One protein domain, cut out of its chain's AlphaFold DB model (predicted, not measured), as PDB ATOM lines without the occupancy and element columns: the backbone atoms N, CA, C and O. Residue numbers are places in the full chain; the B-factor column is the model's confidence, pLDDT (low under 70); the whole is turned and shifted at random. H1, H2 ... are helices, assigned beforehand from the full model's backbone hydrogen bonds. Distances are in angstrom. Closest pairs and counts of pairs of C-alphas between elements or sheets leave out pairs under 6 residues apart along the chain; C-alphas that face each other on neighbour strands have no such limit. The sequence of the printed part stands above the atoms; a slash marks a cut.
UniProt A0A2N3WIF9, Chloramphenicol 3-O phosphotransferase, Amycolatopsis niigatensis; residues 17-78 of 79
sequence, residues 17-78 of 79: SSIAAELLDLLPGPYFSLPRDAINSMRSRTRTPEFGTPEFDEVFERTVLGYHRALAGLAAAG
ATOM      1  N   SER A  17     -39.125  16.096  90.585       96.00
ATOM      2  CA  SER A  17     -39.014  14.887  89.760       96.00
ATOM      3  C   SER A  17     -37.558  14.497  89.504       96.00
ATOM      4  O   SER A  17     -37.247  13.314  89.516       96.00
ATOM      5  N   SER A  18     -36.670  15.481  89.328       97.31
ATOM      6  CA  SER A  18     -35.229  15.247  89.193       97.31
ATOM      7  C   SER A  18     -34.639  14.709  90.495       97.31
ATOM      8  O   SER A  18     -33.963  13.693  90.474       97.31
ATOM      9  N   ILE A  19     -34.975  15.318  91.637       97.75
ATOM     10  CA  ILE A  19     -34.553  14.824  92.959       97.75
ATOM     11  C   ILE A  19     -35.070  13.401  93.198       97.75
ATOM     12  O   ILE A  19     -34.327  12.554  93.674       97.75
ATOM     13  N   ALA A  20     -36.333  13.126  92.860       97.25
ATOM     14  CA  ALA A  20     -36.909  11.797  93.007       97.25
ATOM     15  C   ALA A  20     -36.160  10.756  92.169       97.25
ATOM     16  O   ALA A  20     -35.925   9.670  92.676       97.25
ATOM     17  N   ALA A  21     -35.785  11.083  90.929       96.81
ATOM     18  CA  ALA A  21     -35.032  10.179  90.064       96.81
ATOM     19  C   ALA A  21     -33.671   9.818  90.676       96.81
ATOM     20  O   ALA A  21     -33.390   8.638  90.848       96.81
ATOM     21  N   GLU A  22     -32.893  10.814  91.108       97.94
ATOM     22  CA  GLU A  22     -31.590  10.578  91.748       97.94
ATOM     23  C   GLU A  22     -31.720   9.798  93.069       97.94
ATOM     24  O   GLU A  22     -30.896   8.945  93.387       97.94
ATOM     25  N   LEU A  23     -32.773  10.052  93.856       97.31
ATOM     26  CA  LEU A  23     -33.005   9.326  95.108       97.31
ATOM     27  C   LEU A  23     -33.260   7.830  94.896       97.31
ATOM     28  O   LEU A  23     -32.900   7.049  95.774       97.31
ATOM     29  N   LEU A  24     -33.863   7.418  93.775       96.44
ATOM     30  CA  LEU A  24     -34.096   5.994  93.499       96.44
ATOM     31  C   LEU A  24     -32.782   5.213  93.394       96.44
ATOM     32  O   LEU A  24     -32.730   4.075  93.852       96.44
ATOM     33  N   ASP A  25     -31.734   5.838  92.857       95.75
ATOM     34  CA  ASP A  25     -30.418   5.213  92.694       95.75
ATOM     35  C   ASP A  25     -29.550   5.311  93.961       95.75
ATOM     36  O   ASP A  25     -28.650   4.496  94.171       95.75
ATOM     37  N   LEU A  26     -29.808   6.299  94.827       96.88
ATOM     38  CA  LEU A  26     -29.036   6.530  96.055       96.88
ATOM     39  C   LEU A  26     -29.559   5.762  97.275       96.88
ATOM     40  O   LEU A  26     -28.811   5.541  98.231       96.88
ATOM     41  N   LEU A  27     -30.845   5.413  97.301       95.12
ATOM     42  CA  LEU A  27     -31.467   4.785  98.464       95.12
ATOM     43  C   LEU A  27     -31.219   3.262  98.502       95.12
ATOM     44  O   LEU A  27     -31.182   2.601  97.472       95.12
ATOM     45  N   PRO A  28     -31.090   2.659  99.701       91.25
ATOM     46  CA  PRO A  28     -30.591   1.287  99.859       91.25
ATOM     47  C   PRO A  28     -31.581   0.167  99.484       91.25
ATOM     48  O   PRO A  28     -31.263  -1.005  99.668       91.25
ATOM     49  N   GLY A  29     -32.792   0.488  99.028       85.44
ATOM     50  CA  GLY A  29     -33.859  -0.488  98.790       85.44
ATOM     51  C   GLY A  29     -34.714  -0.132  97.576       85.44
ATOM     52  O   GLY A  29     -34.487   0.907  96.958       85.44
ATOM     53  N   PRO A  30     -35.699  -0.972  97.217       90.12
ATOM     54  CA  PRO A  30     -36.598  -0.683  96.109       90.12
ATOM     55  C   PRO A  30     -37.565   0.441  96.502       90.12
ATOM     56  O   PRO A  30     -38.660   0.190  96.996       90.12
ATOM     57  N   TYR A  31     -37.148   1.689  96.293       94.94
ATOM     58  CA  TYR A  31     -38.034   2.843  96.398       94.94
ATOM     59  C   TYR A  31     -38.813   3.025  95.094       94.94
ATOM     60  O   TYR A  31     -38.351   2.672  94.010       94.94
ATOM     61  N   PHE A  32     -40.004   3.611  95.197       94.88
ATOM     62  CA  PHE A  32     -40.850   3.935  94.052       94.88
ATOM     63  C   PHE A  32     -41.117   5.435  94.016       94.88
ATOM     64  O   PHE A  32     -41.537   6.030  95.009       94.88
ATOM     65  N   SER A  33     -40.930   6.050  92.850       95.56
ATOM     66  CA  SER A  33     -41.334   7.438  92.629       95.56
ATOM     67  C   SER A  33     -42.781   7.476  92.148       95.56
ATOM     68  O   SER A  33     -43.080   7.114  91.009       95.56
ATOM     69  N   LEU A  34     -43.690   7.918  93.023       95.50
ATOM     70  CA  LEU A  34     -45.100   8.122  92.689       95.50
ATOM     71  C   LEU A  34     -45.477   9.606  92.849       95.50
ATOM     72  O   LEU A  34     -45.894  10.033  93.933       95.50
ATOM     73  N   PRO A  35     -45.345  10.426  91.790       94.94
ATOM     74  CA  PRO A  35     -45.821  11.802  91.816       94.94
ATOM     75  C   PRO A  35     -47.351  11.842  91.704       94.94
ATOM     76  O   PRO A  35     -47.951  11.034  90.997       94.94
ATOM     77  N   ARG A  36     -47.996  12.844  92.318       91.75
ATOM     78  CA  ARG A  36     -49.450  13.084  92.165       91.75
ATOM     79  C   ARG A  36     -49.869  13.137  90.691       91.75
ATOM     80  O   ARG A  36     -50.939  12.657  90.319       91.75
ATOM     81  N   ASP A  37     -49.009  13.698  89.841       91.25
ATOM     82  CA  ASP A  37     -49.292  13.843  88.416       91.25
ATOM     83  C   ASP A  37     -49.325  12.513  87.654       91.25
ATOM     84  O   ASP A  37     -49.993  12.448  86.625       91.25
ATOM     85  N   ALA A  38     -48.717  11.442  88.182       92.88
ATOM     86  CA  ALA A  38     -48.868  10.101  87.617       92.88
ATOM     87  C   ALA A  38     -50.315   9.600  87.724       92.88
ATOM     88  O   ALA A  38     -50.795   8.940  86.814       92.88
ATOM     89  N   ILE A  39     -51.033   9.950  88.797       91.50
ATOM     90  CA  ILE A  39     -52.457   9.612  88.930       91.50
ATOM     91  C   ILE A  39     -53.311  10.566  88.089       91.50
ATOM     92  O   ILE A  39     -54.240  10.133  87.410       91.50
ATOM     93  N   ASN A  40     -52.987  11.866  88.077       89.06
ATOM     94  CA  ASN A  40     -53.728  12.836  87.262       89.06
ATOM     95  C   ASN A  40     -53.691  12.504  85.766       89.06
ATOM     96  O   ASN A  40     -54.701  12.682  85.085       89.06
ATOM     97  N   SER A  41     -52.547  12.045  85.253       91.50
ATOM     98  CA  SER A  41     -52.357  11.760  83.828       91.50
ATOM     99  C   SER A  41     -53.121  10.524  83.343       91.50
ATOM    100  O   SER A  41     -53.374  10.410  82.146       91.50
ATOM    101  N   MET A  42     -53.546   9.637  84.251       92.94
ATOM    102  CA  MET A  42     -54.363   8.460  83.923       92.94
ATOM    103  C   MET A  42     -55.813   8.816  83.568       92.94
ATOM    104  O   MET A  42     -56.531   8.003  82.985       92.94
ATOM    105  N   ARG A  43     -56.285  10.016  83.925       90.69
ATOM    106  CA  ARG A  43     -57.675  10.421  83.715       90.69
ATOM    107  C   ARG A  43     -57.919  10.839  82.260       90.69
ATOM    108  O   ARG A  43     -57.109  11.533  81.647       90.69
ATOM    109  N   SER A  44     -59.073  10.463  81.702       92.00
ATOM    110  CA  SER A  44     -59.442  10.841  80.331       92.00
ATOM    111  C   SER A  44     -59.583  12.355  80.186       92.00
ATOM    112  O   SER A  44     -60.508  12.948  80.736       92.00
ATOM    113  N   ARG A  45     -58.721  12.981  79.382       88.31
ATOM    114  CA  ARG A  45     -58.772  14.431  79.124       88.31
ATOM    115  C   ARG A  45     -60.071  14.878  78.453       88.31
ATOM    116  O   ARG A  45     -60.549  15.958  78.750       88.31
ATOM    117  N   THR A  46     -60.650  14.051  77.582       93.69
ATOM    118  CA  THR A  46     -61.879  14.384  76.834       93.69
ATOM    119  C   THR A  46     -63.158  14.116  77.618       93.69
ATOM    120  O   THR A  46     -64.229  14.557  77.213       93.69
ATOM    121  N   ARG A  47     -63.071  13.353  78.713       93.94
ATOM    122  CA  ARG A  47     -64.206  13.029  79.591       93.94
ATOM    123  C   ARG A  47     -64.088  13.677  80.972       93.94
ATOM    124  O   ARG A  47     -64.946  13.442  81.814       93.94
ATOM    125  N   THR A  48     -63.024  14.438  81.222       93.75
ATOM    126  CA  THR A  48     -62.860  15.199  82.467       93.75
ATOM    127  C   THR A  48     -63.523  16.563  82.289       93.75
ATOM    128  O   THR A  48     -63.290  17.179  81.248       93.75
ATOM    129  N   PRO A  49     -64.307  17.043  83.271       93.56
ATOM    130  CA  PRO A  49     -64.819  18.410  83.268       93.56
ATOM    131  C   PRO A  49     -63.701  19.453  83.146       93.56
ATOM    132  O   PRO A  49     -62.540  19.186  83.468       93.56
ATOM    133  N   GLU A  50     -64.044  20.647  82.678       92.69
ATOM    134  CA  GLU A  50     -63.074  21.724  82.483       92.69
ATOM    135  C   GLU A  50     -62.611  22.324  83.817       92.69
ATOM    136  O   GLU A  50     -63.358  22.376  84.794       92.69
ATOM    137  N   PHE A  51     -61.367  22.803  83.855       90.56
ATOM    138  CA  PHE A  51     -60.810  23.464  85.034       90.56
ATOM    139  C   PHE A  51     -61.674  24.652  85.474       90.56
ATOM    140  O   PHE A  51     -62.029  25.500  84.659       90.56
ATOM    141  N   GLY A  52     -61.956  24.727  86.775       89.94
ATOM    142  CA  GLY A  52     -62.785  25.780  87.371       89.94
ATOM    143  C   GLY A  52     -64.286  25.483  87.370       89.94
ATOM    144  O   GLY A  52     -65.059  26.305  87.856       89.94
ATOM    145  N   THR A  53     -64.709  24.325  86.851       94.69
ATOM    146  CA  THR A  53     -66.083  23.837  87.040       94.69
ATOM    147  C   THR A  53     -66.226  23.142  88.402       94.69
ATOM    148  O   THR A  53     -65.288  22.462  88.829       94.69
ATOM    149  N   PRO A  54     -67.384  23.240  89.085       95.06
ATOM    150  CA  PRO A  54     -67.630  22.499  90.327       95.06
ATOM    151  C   PRO A  54     -67.417  20.984  90.179       95.06
ATOM    152  O   PRO A  54     -66.907  20.318  91.076       95.06
ATOM    153  N   GLU A  55     -67.756  20.430  89.015       95.06
ATOM    154  CA  GLU A  55     -67.563  19.016  88.705       95.06
ATOM    155  C   GLU A  55     -66.076  18.658  88.595       95.06
ATOM    156  O   GLU A  55     -65.664  17.557  88.978       95.06
ATOM    157  N   PHE A  56     -65.248  19.575  88.081       95.00
ATOM    158  CA  PHE A  56     -63.801  19.394  88.082       95.00
ATOM    159  C   PHE A  56     -63.247  19.374  89.504       95.00
ATOM    160  O   PHE A  56     -62.409  18.520  89.789       95.00
ATOM    161  N   ASP A  57     -63.723  20.248  90.391       95.06
ATOM    162  CA  ASP A  57     -63.260  20.298  91.781       95.06
ATOM    163  C   ASP A  57     -63.541  18.977  92.514       95.06
ATOM    164  O   ASP A  57     -62.642  18.424  93.150       95.06
ATOM    165  N   GLU A  58     -64.728  18.389  92.326       95.44
ATOM    166  CA  GLU A  58     -65.061  17.071  92.889       95.44
ATOM    167  C   GLU A  58     -64.171  15.954  92.306       95.44
ATOM    168  O   GLU A  58     -63.686  15.055  93.003       95.44
ATOM    169  N   VAL A  59     -63.920  15.981  90.992       94.81
ATOM    170  CA  VAL A  59     -63.000  15.034  90.343       94.81
ATOM    171  C   VAL A  59     -61.575  15.200  90.871       94.81
ATOM    172  O   VAL A  59     -60.887  14.201  91.114       94.81
ATOM    173  N   PHE A  60     -61.123  16.437  91.051       93.75
ATOM    174  CA  PHE A  60     -59.802  16.764  91.562       93.75
ATOM    175  C   PHE A  60     -59.641  16.287  93.006       93.75
ATOM    176  O   PHE A  60     -58.678  15.576  93.294       93.75
ATOM    177  N   GLU A  61     -60.610  16.569  93.878       95.06
ATOM    178  CA  GLU A  61     -60.623  16.107  95.266       95.06
ATOM    179  C   GLU A  61     -60.507  14.581  95.344       95.06
ATOM    180  O   GLU A  61     -59.592  14.046  95.978       95.06
ATOM    181  N   ARG A  62     -61.366  13.851  94.619       94.81
ATOM    182  CA  ARG A  62     -61.309  12.380  94.574       94.81
ATOM    183  C   ARG A  62     -59.966  11.869  94.059       94.81
ATOM    184  O   ARG A  62     -59.480  10.849  94.547       94.81
ATOM    185  N   THR A  63     -59.344  12.579  93.119       94.62
ATOM    186  CA  THR A  63     -58.020  12.221  92.593       94.62
ATOM    187  C   THR A  63     -56.920  12.403  93.637       94.62
ATOM    188  O   THR A  63     -56.088  11.511  93.805       94.62
ATOM    189  N   VAL A  64     -56.929  13.514  94.379       94.44
ATOM    190  CA  VAL A  64     -55.980  13.763  95.476       94.44
ATOM    191  C   VAL A  64     -56.145  12.716  96.577       94.44
ATOM    192  O   VAL A  64     -55.165  12.109  97.012       94.44
ATOM    193  N   LEU A  65     -57.383  12.423  96.978       96.12
ATOM    194  CA  LEU A  65     -57.652  11.378  97.964       96.12
ATOM    195  C   LEU A  65     -57.226   9.989  97.454       96.12
ATOM    196  O   LEU A  65     -56.689   9.185  98.217       96.12
ATOM    197  N   GLY A  66     -57.443   9.693  96.170       95.44
ATOM    198  CA  GLY A  66     -56.989   8.461  95.520       95.44
ATOM    199  C   GLY A  66     -55.466   8.309  95.539       95.44
ATOM    200  O   GLY A  66     -54.965   7.243  95.892       95.44
ATOM    201  N   TYR A  67     -54.732   9.388  95.256       96.00
ATOM    202  CA  TYR A  67     -53.273   9.426  95.348       96.00
ATOM    203  C   TYR A  67     -52.768   9.062  96.751       96.00
ATOM    204  O   TYR A  67     -51.928   8.173  96.892       96.00
ATOM    205  N   HIS A  68     -53.324   9.672  97.802       95.38
ATOM    206  CA  HIS A  68     -52.931   9.354  99.179       95.38
ATOM    207  C   HIS A  68     -53.247   7.904  99.569       95.38
ATOM    208  O   HIS A  68     -52.445   7.265 100.248       95.38
ATOM    209  N   ARG A  69     -54.377   7.352  99.107       96.00
ATOM    210  CA  ARG A  69     -54.716   5.938  99.341       96.00
ATOM    211  C   ARG A  69     -53.757   4.986  98.625       96.00
ATOM    212  O   ARG A  69     -53.396   3.968  99.205       96.00
ATOM    213  N   ALA A  70     -53.310   5.322  97.414       95.56
ATOM    214  CA  ALA A  70     -52.305   4.534  96.701       95.56
ATOM    215  C   ALA A  70     -50.962   4.507  97.455       95.56
ATOM    216  O   ALA A  70     -50.393   3.434  97.643       95.56
ATOM    217  N   LEU A  71     -50.500   5.660  97.958       94.62
ATOM    218  CA  LEU A  71     -49.295   5.740  98.796       94.62
ATOM    219  C   LEU A  71     -49.423   4.903 100.073       94.62
ATOM    220  O   LEU A  71     -48.516   4.148 100.413       94.62
ATOM    221  N   ALA A  72     -50.562   5.008 100.764       94.00
ATOM    222  CA  ALA A  72     -50.822   4.224 101.966       94.00
ATOM    223  C   ALA A  72     -50.827   2.713 101.677       94.00
ATOM    224  O   ALA A  72     -50.289   1.942 102.466       94.00
ATOM    225  N   GLY A  73     -51.386   2.292 100.537       94.94
ATOM    226  CA  GLY A  73     -51.365   0.897 100.095       94.94
ATOM    227  C   GLY A  73     -49.953   0.376  99.824       94.94
ATOM    228  O   GLY A  73     -49.612  -0.714 100.279       94.94
ATOM    229  N   LEU A  74     -49.112   1.167  99.147       94.12
ATOM    230  CA  LEU A  74     -47.703   0.825  98.917       94.12
ATOM    231  C   LEU A  74     -46.947   0.654 100.239       94.12
ATOM    232  O   LEU A  74     -46.315  -0.382 100.445       94.12
ATOM    233  N   ALA A  75     -47.084   1.616 101.153       93.56
ATOM    234  CA  ALA A  75     -46.423   1.562 102.454       93.56
ATOM    235  C   ALA A  75     -46.922   0.393 103.321       93.56
ATOM    236  O   ALA A  75     -46.133  -0.269 103.998       93.56
ATOM    237  N   ALA A  76     -48.226   0.088 103.280       94.06
ATOM    238  CA  ALA A  76     -48.810  -1.053 103.987       94.06
ATOM    239  C   ALA A  76     -48.310  -2.404 103.448       94.06
ATOM    240  O   ALA A  76     -48.187  -3.359 104.213       94.06
ATOM    241  N   ALA A  77     -47.983  -2.478 102.155       93.69
ATOM    242  CA  ALA A  77     -47.347  -3.642 101.542       93.69
ATOM    243  C   ALA A  77     -45.836  -3.748 101.844       93.69
ATOM    244  O   ALA A  77     -45.217  -4.745 101.475       93.69
ATOM    245  N   GLY A  78     -45.250  -2.763 102.536       91.56
ATOM    246  CA  GLY A  78     -43.839  -2.756 102.931       91.56
ATOM    247  C   GLY A  78     -42.895  -2.086 101.933       91.56
ATOM    248  O   GLY A  78     -41.692  -2.315 102.036       91.56
TER     249      GLY A  78
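This is residues 17 to 78 of the 79 residues of the protein "Chloramphenicol 3-O phosphotransferase" of Amycolatopsis niigatensis (UniProt A0A2N3WIF9). The long straight helix H3 runs along one side, with the short H2 packed on its middle. Beyond H2, a stretched-out link leads to H1, set off on its own, and residues 25 to 30 stick out at the turn. The printed part has 62 residues, is all helix in the order H1, H2, H3, with no named strand, and is loose and elongated, with a radius of gyration of the C-alphas of 14.7 A and spans of 44 by 26 by 15 A.

H3, residues 54 to 76, is 33.1 A long, from C-alpha 54 at (-67.630, 22.499, 90.327) to C-alpha 76 at (-48.810, -1.053, 103.987). H2 is residues 36 to 40, 6.5 A. H1, residues 17 to 26, is 14.5 A long and begins at (-39.014, 14.887, 89.760).

H3 touches H2 with residues 63 to 67 alone; their closest C-alphas, of Arg 36 and Tyr 67, are 6.2 A apart. H1 is apart from H2 and H3. Every O i to N i+4 pair is within hydrogen-bond range in H2 and H3, and 5 of 6 in H1.

The two C-alphas farthest apart, of Pro 28 and Thr 53, are 44.0 A apart. The printed part has no cut. The link from H2 to H3, 13 residues, is long. No printed residue is under 70 in pLDDT.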